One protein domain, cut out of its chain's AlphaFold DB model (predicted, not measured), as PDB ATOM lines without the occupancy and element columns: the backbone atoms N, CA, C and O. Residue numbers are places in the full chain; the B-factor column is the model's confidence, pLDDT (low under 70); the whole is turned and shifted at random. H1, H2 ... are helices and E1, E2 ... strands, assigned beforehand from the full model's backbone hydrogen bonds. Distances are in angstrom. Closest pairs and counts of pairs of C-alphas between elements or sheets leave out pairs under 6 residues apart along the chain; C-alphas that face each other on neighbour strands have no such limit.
ATOM      1  N   GLU A 427      14.492  37.120   0.828       71.75
ATOM      2  CA  GLU A 427      14.766  36.049   1.780       71.75
ATOM      3  C   GLU A 427      16.229  35.606   1.632       71.75
ATOM      4  O   GLU A 427      16.772  35.555   0.524       71.75
ATOM      5  N   ARG A 428      16.893  35.309   2.752       81.38
ATOM      6  CA  ARG A 428      18.312  34.936   2.787       81.38
ATOM      7  C   ARG A 428      18.472  33.569   3.428       81.38
ATOM      8  O   ARG A 428      18.122  33.391   4.590       81.38
ATOM      9  N   GLU A 429      19.037  32.631   2.678       83.19
ATOM     10  CA  GLU A 429      19.438  31.332   3.217       83.19
ATOM     11  C   GLU A 429      20.646  31.495   4.175       83.19
ATOM     12  O   GLU A 429      21.363  32.504   4.105       83.19
ATOM     13  N   PRO A 430      20.908  30.526   5.074       80.50
ATOM     14  CA  PRO A 430      22.116  30.516   5.898       80.50
ATOM     15  C   PRO A 430      23.404  30.612   5.064       80.50
ATOM     16  O   PRO A 430      23.479  30.129   3.934       80.50
ATOM     17  N   CYS A 431      24.443  31.233   5.625       83.94
ATOM     18  CA  CYS A 431      25.745  31.337   4.962       83.94
ATOM     19  C   CYS A 431      26.453  29.976   4.916       83.94
ATOM     20  O   CYS A 431      26.511  29.284   5.931       83.94
ATOM     21  N   SER A 432      27.052  29.624   3.774       87.31
ATOM     22  CA  SER A 432      27.742  28.337   3.589       87.31
ATOM     23  C   SER A 432      28.981  28.128   4.472       87.31
ATOM     24  O   SER A 432      29.437  26.997   4.618       87.31
ATOM     25  N   ALA A 433      29.514  29.192   5.081       83.06
ATOM     26  CA  ALA A 433      30.577  29.132   6.078       83.06
ATOM     27  C   ALA A 433      30.302  30.134   7.209       83.06
ATOM     28  O   ALA A 433      29.837  31.247   6.962       83.06
ATOM     29  N   SER A 434      30.610  29.778   8.460       77.69
ATOM     30  CA  SER A 434      30.417  30.664   9.625       77.69
ATOM     31  C   SER A 434      31.478  31.772   9.753       77.69
ATOM     32  O   SER A 434      31.302  32.700  10.539       77.69
ATOM     33  N   CYS A 435      32.577  31.681   9.001       81.00
ATOM     34  CA  CYS A 435      33.692  32.634   8.949       81.00
ATOM     35  C   CYS A 435      34.594  32.333   7.742       81.00
ATOM     36  O   CYS A 435      34.433  31.302   7.088       81.00
ATOM     37  N   GLY A 436      35.572  33.204   7.476       80.88
ATOM     38  CA  GLY A 436      36.596  32.998   6.448       80.88
ATOM     39  C   GLY A 436      36.131  33.270   5.013       80.88
ATOM     40  O   GLY A 436      36.891  33.024   4.081       80.88
ATOM     41  N   GLY A 437      34.919  33.803   4.840       81.88
ATOM     42  CA  GLY A 437      34.277  34.009   3.544       81.88
ATOM     43  C   GLY A 437      33.415  32.816   3.126       81.88
ATOM     44  O   GLY A 437      33.913  31.795   2.659       81.88
ATOM     45  N   GLY A 438      32.100  32.979   3.247       86.06
ATOM     46  CA  GLY A 438      31.093  32.087   2.681       86.06
ATOM     47  C   GLY A 438      30.234  32.801   1.637       86.06
ATOM     48  O   GLY A 438      30.385  33.996   1.384       86.06
ATOM     49  N   HIS A 439      29.297  32.066   1.049       88.75
ATOM     50  CA  HIS A 439      28.269  32.612   0.163       88.75
ATOM     51  C   HIS A 439      26.896  32.201   0.693       88.75
ATOM     52  O   HIS A 439      26.719  31.073   1.152       88.75
ATOM     53  N   ARG A 440      25.917  33.105   0.629       85.81
ATOM     54  CA  ARG A 440      24.514  32.794   0.924       85.81
ATOM     55  C   ARG A 440      23.659  33.068  -0.292       85.81
ATOM     56  O   ARG A 440      23.923  34.007  -1.044       85.81
ATOM     57  N   ARG A 441      22.637  32.243  -0.480       86.44
ATOM     58  CA  ARG A 441      21.671  32.415  -1.557       86.44
ATOM     59  C   ARG A 441      20.590  33.395  -1.119       86.44
ATOM     60  O   ARG A 441      20.052  33.295  -0.016       86.44
ATOM     61  N   VAL A 442      20.283  34.330  -2.001       80.56
ATOM     62  CA  VAL A 442      19.286  35.375  -1.805       80.56
ATOM     63  C   VAL A 442      18.150  35.122  -2.785       80.56
ATOM     64  O   VAL A 442      18.370  35.077  -3.997       80.56
ATOM     65  N   ARG A 443      16.938  34.924  -2.267       77.44
ATOM     66  CA  ARG A 443      15.724  34.719  -3.065       77.44
ATOM     67  C   ARG A 443      14.880  35.985  -3.033       77.44
ATOM     68  O   ARG A 443      14.612  36.521  -1.962       77.44
ATOM     69  N   SER A 444      14.436  36.445  -4.197       75.12
ATOM     70  CA  SER A 444      13.461  37.535  -4.291       75.12
ATOM     71  C   SER A 444      12.093  37.037  -3.819       75.12
ATOM     72  O   SER A 444      11.597  36.030  -4.321       75.12
ATOM     73  N   LEU A 445      11.483  37.741  -2.870       64.88
ATOM     74  CA  LEU A 445      10.115  37.500  -2.419       64.88
ATOM     75  C   LEU A 445       9.153  38.212  -3.379       64.88
ATOM     76  O   LEU A 445       9.086  39.442  -3.384       64.88
ATOM     77  N   CYS A 446       8.414  37.448  -4.187       60.22
ATOM     78  CA  CYS A 446       7.419  37.981  -5.124       60.22
ATOM     79  C   CYS A 446       6.031  37.367  -4.868       60.22
ATOM     80  O   CYS A 446       5.944  36.202  -4.468       60.22
ATOM     81  N   PRO A 447       4.933  38.098  -5.140       53.12
ATOM     82  CA  PRO A 447       3.586  37.532  -5.118       53.12
ATOM     83  C   PRO A 447       3.412  36.422  -6.168       53.12
ATOM     84  O   PRO A 447       4.016  36.465  -7.242       53.12
ATOM     85  N   ARG A 448       2.536  35.444  -5.890       49.19
ATOM     86  CA  ARG A 448       2.163  34.410  -6.874       49.19
ATOM     87  C   ARG A 448       1.578  35.068  -8.130       49.19
ATOM     88  O   ARG A 448       0.715  35.931  -8.022       49.19
ATOM     89  N   GLY A 449       2.045  34.637  -9.303       52.88
ATOM     90  CA  GLY A 449       1.637  35.171 -10.610       52.88
ATOM     91  C   GLY A 449       2.653  36.105 -11.282       52.88
ATOM     92  O   GLY A 449       2.477  36.427 -12.451       52.88
ATOM     93  N   TYR A 450       3.736  36.498 -10.597       52.94
ATOM     94  CA  TYR A 450       4.789  37.352 -11.165       52.94
ATOM     95  C   TYR A 450       6.113  36.600 -11.353       52.94
ATOM     96  O   TYR A 450       6.499  35.770 -10.530       52.94
ATOM     97  N   HIS A 451       6.845  36.928 -12.422       58.50
ATOM     98  CA  HIS A 451       8.198  36.420 -12.652       58.50
ATOM     99  C   HIS A 451       9.203  37.119 -11.725       58.50
ATOM    100  O   HIS A 451       9.495  38.303 -11.893       58.50
ATOM    101  N   CYS A 452       9.759  36.379 -10.765       59.78
ATOM    102  CA  CYS A 452      10.867  36.863  -9.943       59.78
ATOM    103  C   CYS A 452      12.172  36.990 -10.747       59.78
ATOM    104  O   CYS A 452      12.443  36.148 -11.609       59.78
ATOM    105  N   PRO A 453      13.064  37.931 -10.380       70.75
ATOM    106  CA  PRO A 453      14.479  37.819 -10.715       70.75
ATOM    107  C   PRO A 453      15.050  36.489 -10.195       70.75
ATOM    108  O   PRO A 453      14.665  36.057  -9.101       70.75
ATOM    109  N   PRO A 454      15.989  35.852 -10.922       75.12
ATOM    110  CA  PRO A 454      16.622  34.624 -10.461       75.12
ATOM    111  C   PRO A 454      17.356  34.859  -9.129       75.12
ATOM    112  O   PRO A 454      17.918  35.938  -8.917       75.12
ATOM    113  N   PRO A 455      17.382  33.864  -8.224       78.50
ATOM    114  CA  PRO A 455      18.097  33.987  -6.964       78.50
ATOM    115  C   PRO A 455      19.600  34.114  -7.216       78.50
ATOM    116  O   PRO A 455      20.169  33.360  -8.008       78.50
ATOM    117  N   TYR A 456      20.244  35.040  -6.512       82.56
ATOM    118  CA  TYR A 456      21.674  35.318  -6.631       82.56
ATOM    119  C   TYR A 456      22.422  34.914  -5.358       82.56
ATOM    120  O   TYR A 456      21.814  34.617  -4.329       82.56
ATOM    121  N   TYR A 457      23.752  34.880  -5.423       88.56
ATOM    122  CA  TYR A 457      24.604  34.614  -4.266       88.56
ATOM    123  C   TYR A 457      25.277  35.907  -3.814       88.56
ATOM    124  O   TYR A 457      25.840  36.624  -4.640       88.56
ATOM    125  N   GLU A 458      25.241  36.195  -2.512       85.19
ATOM    126  CA  GLU A 458      26.003  37.296  -1.912       85.19
ATOM    127  C   GLU A 458      27.073  36.757  -0.945       85.19
ATOM    128  O   GLU A 458      26.816  35.781  -0.228       85.19
ATOM    129  N   PRO A 459      28.284  37.347  -0.922       85.06
ATOM    130  CA  PRO A 459      29.347  36.923  -0.022       85.06
ATOM    131  C   PRO A 459      29.022  37.338   1.418       85.06
ATOM    132  O   PRO A 459      28.679  38.487   1.693       85.06
ATOM    133  N   CYS A 460      29.169  36.406   2.351       81.12
ATOM    134  CA  CYS A 460      28.826  36.559   3.763       81.12
ATOM    135  C   CYS A 460      29.965  36.059   4.660       81.12
ATOM    136  O   CYS A 460      30.884  35.383   4.199       81.12
ATOM    137  N   ASN A 461      29.923  36.416   5.947       78.44
ATOM    138  CA  ASN A 461      30.870  35.959   6.970       78.44
ATOM    139  C   ASN A 461      32.351  36.115   6.568       78.44
ATOM    140  O   ASN A 461      33.167  35.208   6.728       78.44
ATOM    141  N   GLN A 462      32.685  37.290   6.025       80.62
ATOM    142  CA  GLN A 462      34.038  37.665   5.587       80.62
ATOM    143  C   GLN A 462      34.999  37.942   6.763       80.62
ATOM    144  O   GLN A 462      36.185  38.191   6.555       80.62
ATOM    145  N   HIS A 463      34.505  37.908   8.005       72.88
ATOM    146  CA  HIS A 463      35.324  37.990   9.213       72.88
ATOM    147  C   HIS A 463      36.219  36.754   9.381       72.88
ATOM    148  O   HIS A 463      35.926  35.660   8.892       72.88
ATOM    149  N   ARG A 464      37.330  36.927  10.102       81.31
ATOM    150  CA  ARG A 464      38.279  35.844  10.407       81.31
ATOM    151  C   ARG A 464      37.629  34.777  11.292       81.31
ATOM    152  O   ARG A 464      36.738  35.084  12.079       81.31
ATOM    153  N   CYS A 465      38.119  33.543  11.207       83.50
ATOM    154  CA  CYS A 465      37.706  32.429  12.071       83.50
ATOM    155  C   CYS A 465      38.341  32.493  13.475       83.50
ATOM    156  O   CYS A 465      38.898  31.512  13.965       83.50
ATOM    157  N   GLU A 466      38.279  33.667  14.101       86.56
ATOM    158  CA  GLU A 466      38.734  33.931  15.465       86.56
ATOM    159  C   GLU A 466      37.531  34.449  16.255       86.56
ATOM    160  O   GLU A 466      37.004  35.521  15.948       86.56
ATOM    161  N   PHE A 467      37.087  33.672  17.243       86.12
ATOM    162  CA  PHE A 467      35.878  33.938  18.019       86.12
ATOM    163  C   PHE A 467      36.189  33.983  19.512       86.12
ATOM    164  O   PHE A 467      37.026  33.218  19.992       86.12
ATOM    165  N   GLU A 468      35.487  34.849  20.233       88.38
ATOM    166  CA  GLU A 468      35.573  34.998  21.684       88.38
ATOM    167  C   GLU A 468      34.178  35.148  22.307       88.38
ATOM    168  O   GLU A 468      33.190  35.436  21.623       88.38
ATOM    169  N   TRP A 469      34.090  34.926  23.617       88.62
ATOM    170  CA  TRP A 469      32.849  35.098  24.363       88.62
ATOM    171  C   TRP A 469      32.637  36.566  24.728       88.62
ATOM    172  O   TRP A 469      33.228  37.067  25.685       88.62
ATOM    173  N   ALA A 470      31.733  37.237  24.019       86.31
ATOM    174  CA  ALA A 470      31.179  38.499  24.487       86.31
ATOM    175  C   ALA A 470      30.111  38.235  25.555       86.31
ATOM    176  O   ALA A 470      29.280  37.333  25.426       86.31
ATOM    177  N   VAL A 471      30.113  39.042  26.613       84.75
ATOM    178  CA  VAL A 471      29.101  38.995  27.676       84.75
ATOM    179  C   VAL A 471      28.139  40.165  27.531       84.75
ATOM    180  O   VAL A 471      28.558  41.294  27.281       84.75
ATOM    181  N   GLY A 472      26.847  39.892  27.703       80.00
ATOM    182  CA  GLY A 472      25.845  40.933  27.888       80.00
ATOM    183  C   GLY A 472      25.975  41.614  29.254       80.00
ATOM    184  O   GLY A 472      26.767  41.208  30.113       80.00
ATOM    185  N   ALA A 473      25.159  42.647  29.459       83.25
ATOM    186  CA  ALA A 473      24.943  43.218  30.783       83.25
ATOM    187  C   ALA A 473      24.354  42.168  31.743       83.25
ATOM    188  O   ALA A 473      23.709  41.211  31.308       83.25
ATOM    189  N   TRP A 474      24.575  42.366  33.043       84.38
ATOM    190  CA  TRP A 474      23.822  41.652  34.070       84.38
ATOM    191  C   TRP A 474      22.364  42.113  34.060       84.38
ATOM    192  O   TRP A 474      22.088  43.302  33.890       84.38
ATOM    193  N   GLU A 475      21.462  41.160  34.245       83.88
ATOM    194  CA  GLU A 475      20.058  41.392  34.561       83.88
ATOM    195  C   GLU A 475      19.919  41.915  35.999       83.88
ATOM    196  O   GLU A 475      20.879  41.937  36.779       83.88
ATOM    197  N   GLU A 476      18.719  42.367  36.352       84.94
ATOM    198  CA  GLU A 476      18.434  42.855  37.697       84.94
ATOM    199  C   GLU A 476      18.555  41.724  38.734       84.94
ATOM    200  O   GLU A 476      18.338  40.543  38.455       84.94
ATOM    201  N   CYS A 477      18.965  42.076  39.953       86.50
ATOM    202  CA  CYS A 477      19.214  41.088  40.997       86.50
ATOM    203  C   CYS A 477      17.897  40.532  41.554       86.50
ATOM    204  O   CYS A 477      17.047  41.302  41.994       86.50
ATOM    205  N   SER A 478      17.781  39.206  41.671       84.88
ATOM    206  CA  SER A 478      16.582  38.510  42.174       84.88
ATOM    207  C   SER A 478      16.171  38.839  43.618       84.88
ATOM    208  O   SER A 478      15.126  38.387  44.086       84.88
ATOM    209  N   ALA A 479      16.993  39.598  44.347       77.56
ATOM    210  CA  ALA A 479      16.647  40.182  45.631       77.56
ATOM    211  C   ALA A 479      17.356  41.531  45.816       77.56
ATOM    212  O   ALA A 479      18.539  41.677  45.503       77.56
ATOM    213  N   THR A 480      16.670  42.511  46.398       81.00
ATOM    214  CA  THR A 480      17.245  43.815  46.777       81.00
ATOM    215  C   THR A 480      18.061  43.751  48.074       81.00
ATOM    216  O   THR A 480      18.934  44.588  48.305       81.00
ATOM    217  N   CYS A 481      17.835  42.725  48.901       80.00
ATOM    218  CA  CYS A 481      18.596  42.425  50.111       80.00
ATOM    219  C   CYS A 481      18.559  40.922  50.453       80.00
ATOM    220  O   CYS A 481      17.703  40.164  49.992       80.00
ATOM    221  N   GLY A 482      19.461  40.494  51.334       78.00
ATOM    222  CA  GLY A 482      19.544  39.144  51.883       78.00
ATOM    223  C   GLY A 482      20.700  38.320  51.311       78.00
ATOM    224  O   GLY A 482      21.390  38.702  50.375       78.00
ATOM    225  N   ALA A 483      20.938  37.138  51.883       79.19
ATOM    226  CA  ALA A 483      22.086  36.302  51.510       79.19
ATOM    227  C   ALA A 483      21.928  35.539  50.173       79.19
ATOM    228  O   ALA A 483      22.875  34.876  49.747       79.19
ATOM    229  N   GLY A 484      20.746  35.593  49.548       81.75
ATOM    230  CA  GLY A 484      20.354  34.756  48.406       81.75
ATOM    231  C   GLY A 484      20.200  35.472  47.060       81.75
ATOM    232  O   GLY A 484      19.739  34.834  46.121       81.75
ATOM    233  N   GLY A 485      20.548  36.761  46.957       84.75
ATOM    234  CA  GLY A 485      20.441  37.514  45.703       84.75
ATOM    235  C   GLY A 485      21.338  36.941  44.602       84.75
ATOM    236  O   GLY A 485      22.541  36.740  44.805       84.75
ATOM    237  N   LEU A 486      20.750  36.685  43.433       86.69
ATOM    238  CA  LEU A 486      21.405  36.150  42.238       86.69
ATOM    239  C   LEU A 486      21.000  36.989  41.018       86.69
ATOM    240  O   LEU A 486      19.844  37.372  40.885       86.69
ATOM    241  N   GLN A 487      21.956  37.266  40.138       88.50
ATOM    242  CA  GLN A 487      21.757  37.947  38.855       88.50
ATOM    243  C   GLN A 487      22.280  37.041  37.740       88.50
ATOM    244  O   GLN A 487      23.303  36.368  37.926       88.50
ATOM    245  N   GLU A 488      21.602  37.028  36.597       87.31
ATOM    246  CA  GLU A 488      22.019  36.293  35.400       87.31
ATOM    247  C   GLU A 488      22.457  37.233  34.274       87.31
ATOM    248  O   GLU A 488      22.263  38.446  34.327       87.31
ATOM    249  N   ARG A 489      23.157  36.681  33.283       83.00
ATOM    250  CA  ARG A 489      23.528  37.386  32.055       83.00
ATOM    251  C   ARG A 489      23.611  36.426  30.881       83.00
ATOM    252  O   ARG A 489      24.023  35.273  31.021       83.00
ATOM    253  N   GLN A 490      23.328  36.956  29.701       83.06
ATOM    254  CA  GLN A 490      23.528  36.250  28.441       83.06
ATOM    255  C   GLN A 490      24.985  36.374  27.965       83.06
ATOM    256  O   GLN A 490      25.689  37.339  28.279       83.06
ATOM    257  N   PHE A 491      25.446  35.387  27.201       86.38
ATOM    258  CA  PHE A 491      26.759  35.379  26.562       86.38
ATOM    259  C   PHE A 491      26.616  34.955  25.098       86.38
ATOM    260  O   PHE A 491      25.780  34.117  24.762       86.38
ATOM    261  N   TYR A 492      27.439  35.534  24.229       87.00
ATOM    262  CA  TYR A 492      27.363  35.363  22.782       87.00
ATOM    263  C   TYR A 492      28.753  35.002  22.256       87.00
ATOM    264  O   TYR A 492      29.734  35.676  22.570       87.00
ATOM    265  N   CYS A 493      28.851  33.937  21.460       87.56
ATOM    266  CA  CYS A 493      30.086  33.633  20.742       87.56
ATOM    267  C   CYS A 493      30.161  34.557  19.523       87.56
ATOM    268  O   CYS A 493      29.292  34.471  18.653       87.56
ATOM    269  N   VAL A 494      31.148  35.454  19.468       87.06
ATOM    270  CA  VAL A 494      31.244  36.499  18.433       87.06
ATOM    271  C   VAL A 494      32.663  36.612  17.859       87.06
ATOM    272  O   VAL A 494      33.631  36.244  18.525       87.06
ATOM    273  N   PRO A 495      32.833  37.119  16.625       84.19
ATOM    274  CA  PRO A 495      34.143  37.468  16.075       84.19
ATOM    275  C   PRO A 495      34.955  38.446  16.944       84.19
ATOM    276  O   PRO A 495      34.461  39.494  17.356       84.19
ATOM    277  N   ARG A 496      36.250  38.155  17.112       79.62
ATOM    278  CA  ARG A 496      37.207  38.797  18.044       79.62
ATOM    279  C   ARG A 496      37.543  40.293  17.837       79.62
ATOM    280  O   ARG A 496      38.552  40.782  18.327       79.62
ATOM    281  N   ASN A 497      36.810  41.004  16.983       71.81
ATOM    282  CA  ASN A 497      37.087  42.401  16.610       71.81
ATOM    283  C   ASN A 497      35.793  43.211  16.395       71.81
ATOM    284  O   ASN A 497      35.748  44.119  15.565       71.81
ATOM    285  N   ILE A 498      34.717  42.867  17.105       68.06
ATOM    286  CA  ILE A 498      33.464  43.626  17.054       68.06
ATOM    287  C   ILE A 498      33.543  44.809  18.012       68.06
ATOM    288  O   ILE A 498      33.654  44.656  19.224       68.06
ATOM    289  N   SER A 499      33.465  46.014  17.452       58.91
ATOM    290  CA  SER A 499      33.553  47.275  18.190       58.91
ATOM    291  C   SER A 499      32.211  47.739  18.776       58.91
ATOM    292  O   SER A 499      32.023  48.940  18.963       58.91
ATOM    293  N   SER A 500      31.262  46.827  19.013       60.31
ATOM    294  CA  SER A 500      29.960  47.151  19.607       60.31
ATOM    295  C   SER A 500      29.684  46.340  20.868       60.31
ATOM    296  O   SER A 500      29.966  45.147  20.938       60.31
ATOM    297  N   SER A 501      29.096  47.018  21.850       58.41
ATOM    298  CA  SER A 501      28.660  46.480  23.137       58.41
ATOM    299  C   SER A 501      27.133  46.427  23.283       58.41
ATOM    300  O   SER A 501      26.641  46.086  24.360       58.41
ATOM    301  N   THR A 502      26.356  46.774  22.246       64.50
ATOM    302  CA  THR A 502      24.887  46.739  22.349       64.50
ATOM    303  C   THR A 502      24.361  45.304  22.247       64.50
ATOM    304  O   THR A 502      24.853  44.504  21.451       64.50
ATOM    305  N   ARG A 503      23.321  44.968  23.025       67.19
ATOM    306  CA  ARG A 503      22.700  43.626  23.013       67.19
ATOM    307  C   ARG A 503      22.230  43.218  21.609       67.19
ATOM    308  O   ARG A 503      22.380  42.061  21.238       67.19
ATOM    309  N   MET A 504      21.705  44.165  20.827       62.47
ATOM    310  CA  MET A 504      21.229  43.909  19.463       62.47
ATOM    311  C   MET A 504      22.380  43.548  18.513       62.47
ATOM    312  O   MET A 504      22.272  42.582  17.761       62.47
ATOM    313  N   ASP A 505      23.506  44.265  18.585       67.19
ATOM    314  CA  ASP A 505      24.678  43.953  17.762       67.19
ATOM    315  C   ASP A 505      25.293  42.603  18.152       67.19
ATOM    316  O   ASP A 505      25.605  41.795  17.281       67.19
ATOM    317  N   LEU A 506      25.411  42.311  19.453       74.69
ATOM    318  CA  LEU A 506      25.936  41.025  19.926       74.69
ATOM    319  C   LEU A 506      25.098  39.832  19.437       74.69
ATOM    320  O   LEU A 506      25.664  38.798  19.086       74.69
ATOM    321  N   VAL A 507      23.772  39.984  19.341       72.19
ATOM    322  CA  VAL A 507      22.883  38.978  18.735       72.19
ATOM    323  C   VAL A 507      23.107  38.873  17.221       72.19
ATOM    324  O   VAL A 507      23.281  37.765  16.716       72.19
ATOM    325  N   LEU A 508      23.163  39.998  16.496       67.44
ATOM    326  CA  LEU A 508      23.350  40.035  15.034       67.44
ATOM    327  C   LEU A 508      24.678  39.424  14.564       67.44
ATOM    328  O   LEU A 508      24.744  38.870  13.466       67.44
ATOM    329  N   TRP A 509      25.725  39.525  15.382       72.94
ATOM    330  CA  TRP A 509      27.041  38.944  15.112       72.94
ATOM    331  C   TRP A 509      27.277  37.583  15.785       72.94
ATOM    332  O   TRP A 509      28.363  37.013  15.630       72.94
ATOM    333  N   SER A 510      26.299  37.057  16.530       80.38
ATOM    334  CA  SER A 510      26.440  35.765  17.203       80.38
ATOM    335  C   SER A 510      26.603  34.610  16.207       80.38
ATOM    336  O   SER A 510      25.976  34.555  15.146       80.38
ATOM    337  N   VAL A 511      27.474  33.666  16.556       80.12
ATOM    338  CA  VAL A 511      27.685  32.414  15.824       80.12
ATOM    339  C   VAL A 511      27.449  31.214  16.743       80.12
ATOM    340  O   VAL A 511      27.245  31.364  17.948       80.12
ATOM    341  N   SER A 512      27.485  30.002  16.178       79.50
ATOM    342  CA  SER A 512      27.319  28.763  16.947       79.50
ATOM    343  C   SER A 512      28.261  28.715  18.166       79.50
ATOM    344  O   SER A 512      29.474  28.865  17.979       79.50
ATOM    345  N   PRO A 513      27.750  28.426  19.382       82.06
ATOM    346  CA  PRO A 513      28.545  28.259  20.602       82.06
ATOM    347  C   PRO A 513      29.778  27.358  20.447       82.06
ATOM    348  O   PRO A 513      30.809  27.616  21.058       82.06
ATOM    349  N   ALA A 514      29.701  26.336  19.587       82.44
ATOM    350  CA  ALA A 514      30.782  25.380  19.341       82.44
ATOM    351  C   ALA A 514      32.039  25.985  18.676       82.44
ATOM    352  O   ALA A 514      33.075  25.324  18.608       82.44
ATOM    353  N   LEU A 515      31.962  27.217  18.157       82.00
ATOM    354  CA  LEU A 515      33.089  27.906  17.522       82.00
ATOM    355  C   LEU A 515      33.992  28.631  18.534       82.00
ATOM    356  O   LEU A 515      35.172  28.850  18.249       82.00
ATOM    357  N   CYS A 516      33.475  28.941  19.724       87.06
ATOM    358  CA  CYS A 516      34.257  29.468  20.835       87.06
ATOM    359  C   CYS A 516      34.869  28.302  21.622       87.06
ATOM    360  O   CYS A 516      34.174  27.551  22.299       87.06
TER     361      CYS A 516
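What this domain is: This is residues 427 to 516 of the 634 residues of the protein "A disintegrin and metalloproteinase with thrombospondin motifs 16" of Eumeta variegata (UniProt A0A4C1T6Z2). Two separate two-stranded hairpins, E1 with E2 and E3 with E4, form the two arms of a long, wide V, joined at its corner by the link from E2 to E3. The one short helix, H1, packs on the E3 and E4 arm, and the tip of the other arm, residues 446 to 451, sticks out free. The printed part has 90 residues, with four named strands and then one named helix, in the order E1, E2, E3, E4, H1; both sheets are antiparallel. The class is mostly strand, though under half of the residues are in named elements. The whole is extended, with a radius of gyration of the C-alphas of 19.2 A and spans of 65 by 34 by 22 A.

How they stand to each other: E3, residues 467 to 474, and E4, residues 486 to 495, form an antiparallel hairpin at 151 degrees; N 470 and O 492 are within hydrogen-bond range at 2.9 A. H1, residues 503 to 508, comes closest to E4 at the C-alphas of Leu 506 and Tyr 492, 6.5 A apart. Its closest C-alphas to E3 are those of Arg 503 and Gly 472, 6.4 A. Every O i to N i+4 pair in H1 is within hydrogen-bond range. E1, residues 438 to 444, and E2, residues 456 to 460, form the other antiparallel hairpin, at 140 degrees, with N 442 and O 456 2.8 A apart. Residues 427 to 428 pair antiparallel with residues 442 to 443 of E1. E2 and E3 are apart, as are E1 and H1.

Where its parts are: E4 is 29.1 A long, E3 21.5 A, E1 19.7 A and E2 12.7 A. E1 begins with C-alpha 438 at (31.093, 32.087, 2.681), and H1, 8.8 A long, ends with C-alpha 508 at (23.350, 40.035, 15.034).

The domain as a whole: The farthest C-alphas, of His 451 and Ala 483, are 65.6 A apart. The printed part has no cut; the links E1 to E2 and E3 to E4 are long. Mean pLDDT of the printed part is 78.0, with residues 445 to 452, 498 to 505 and 508 under 70.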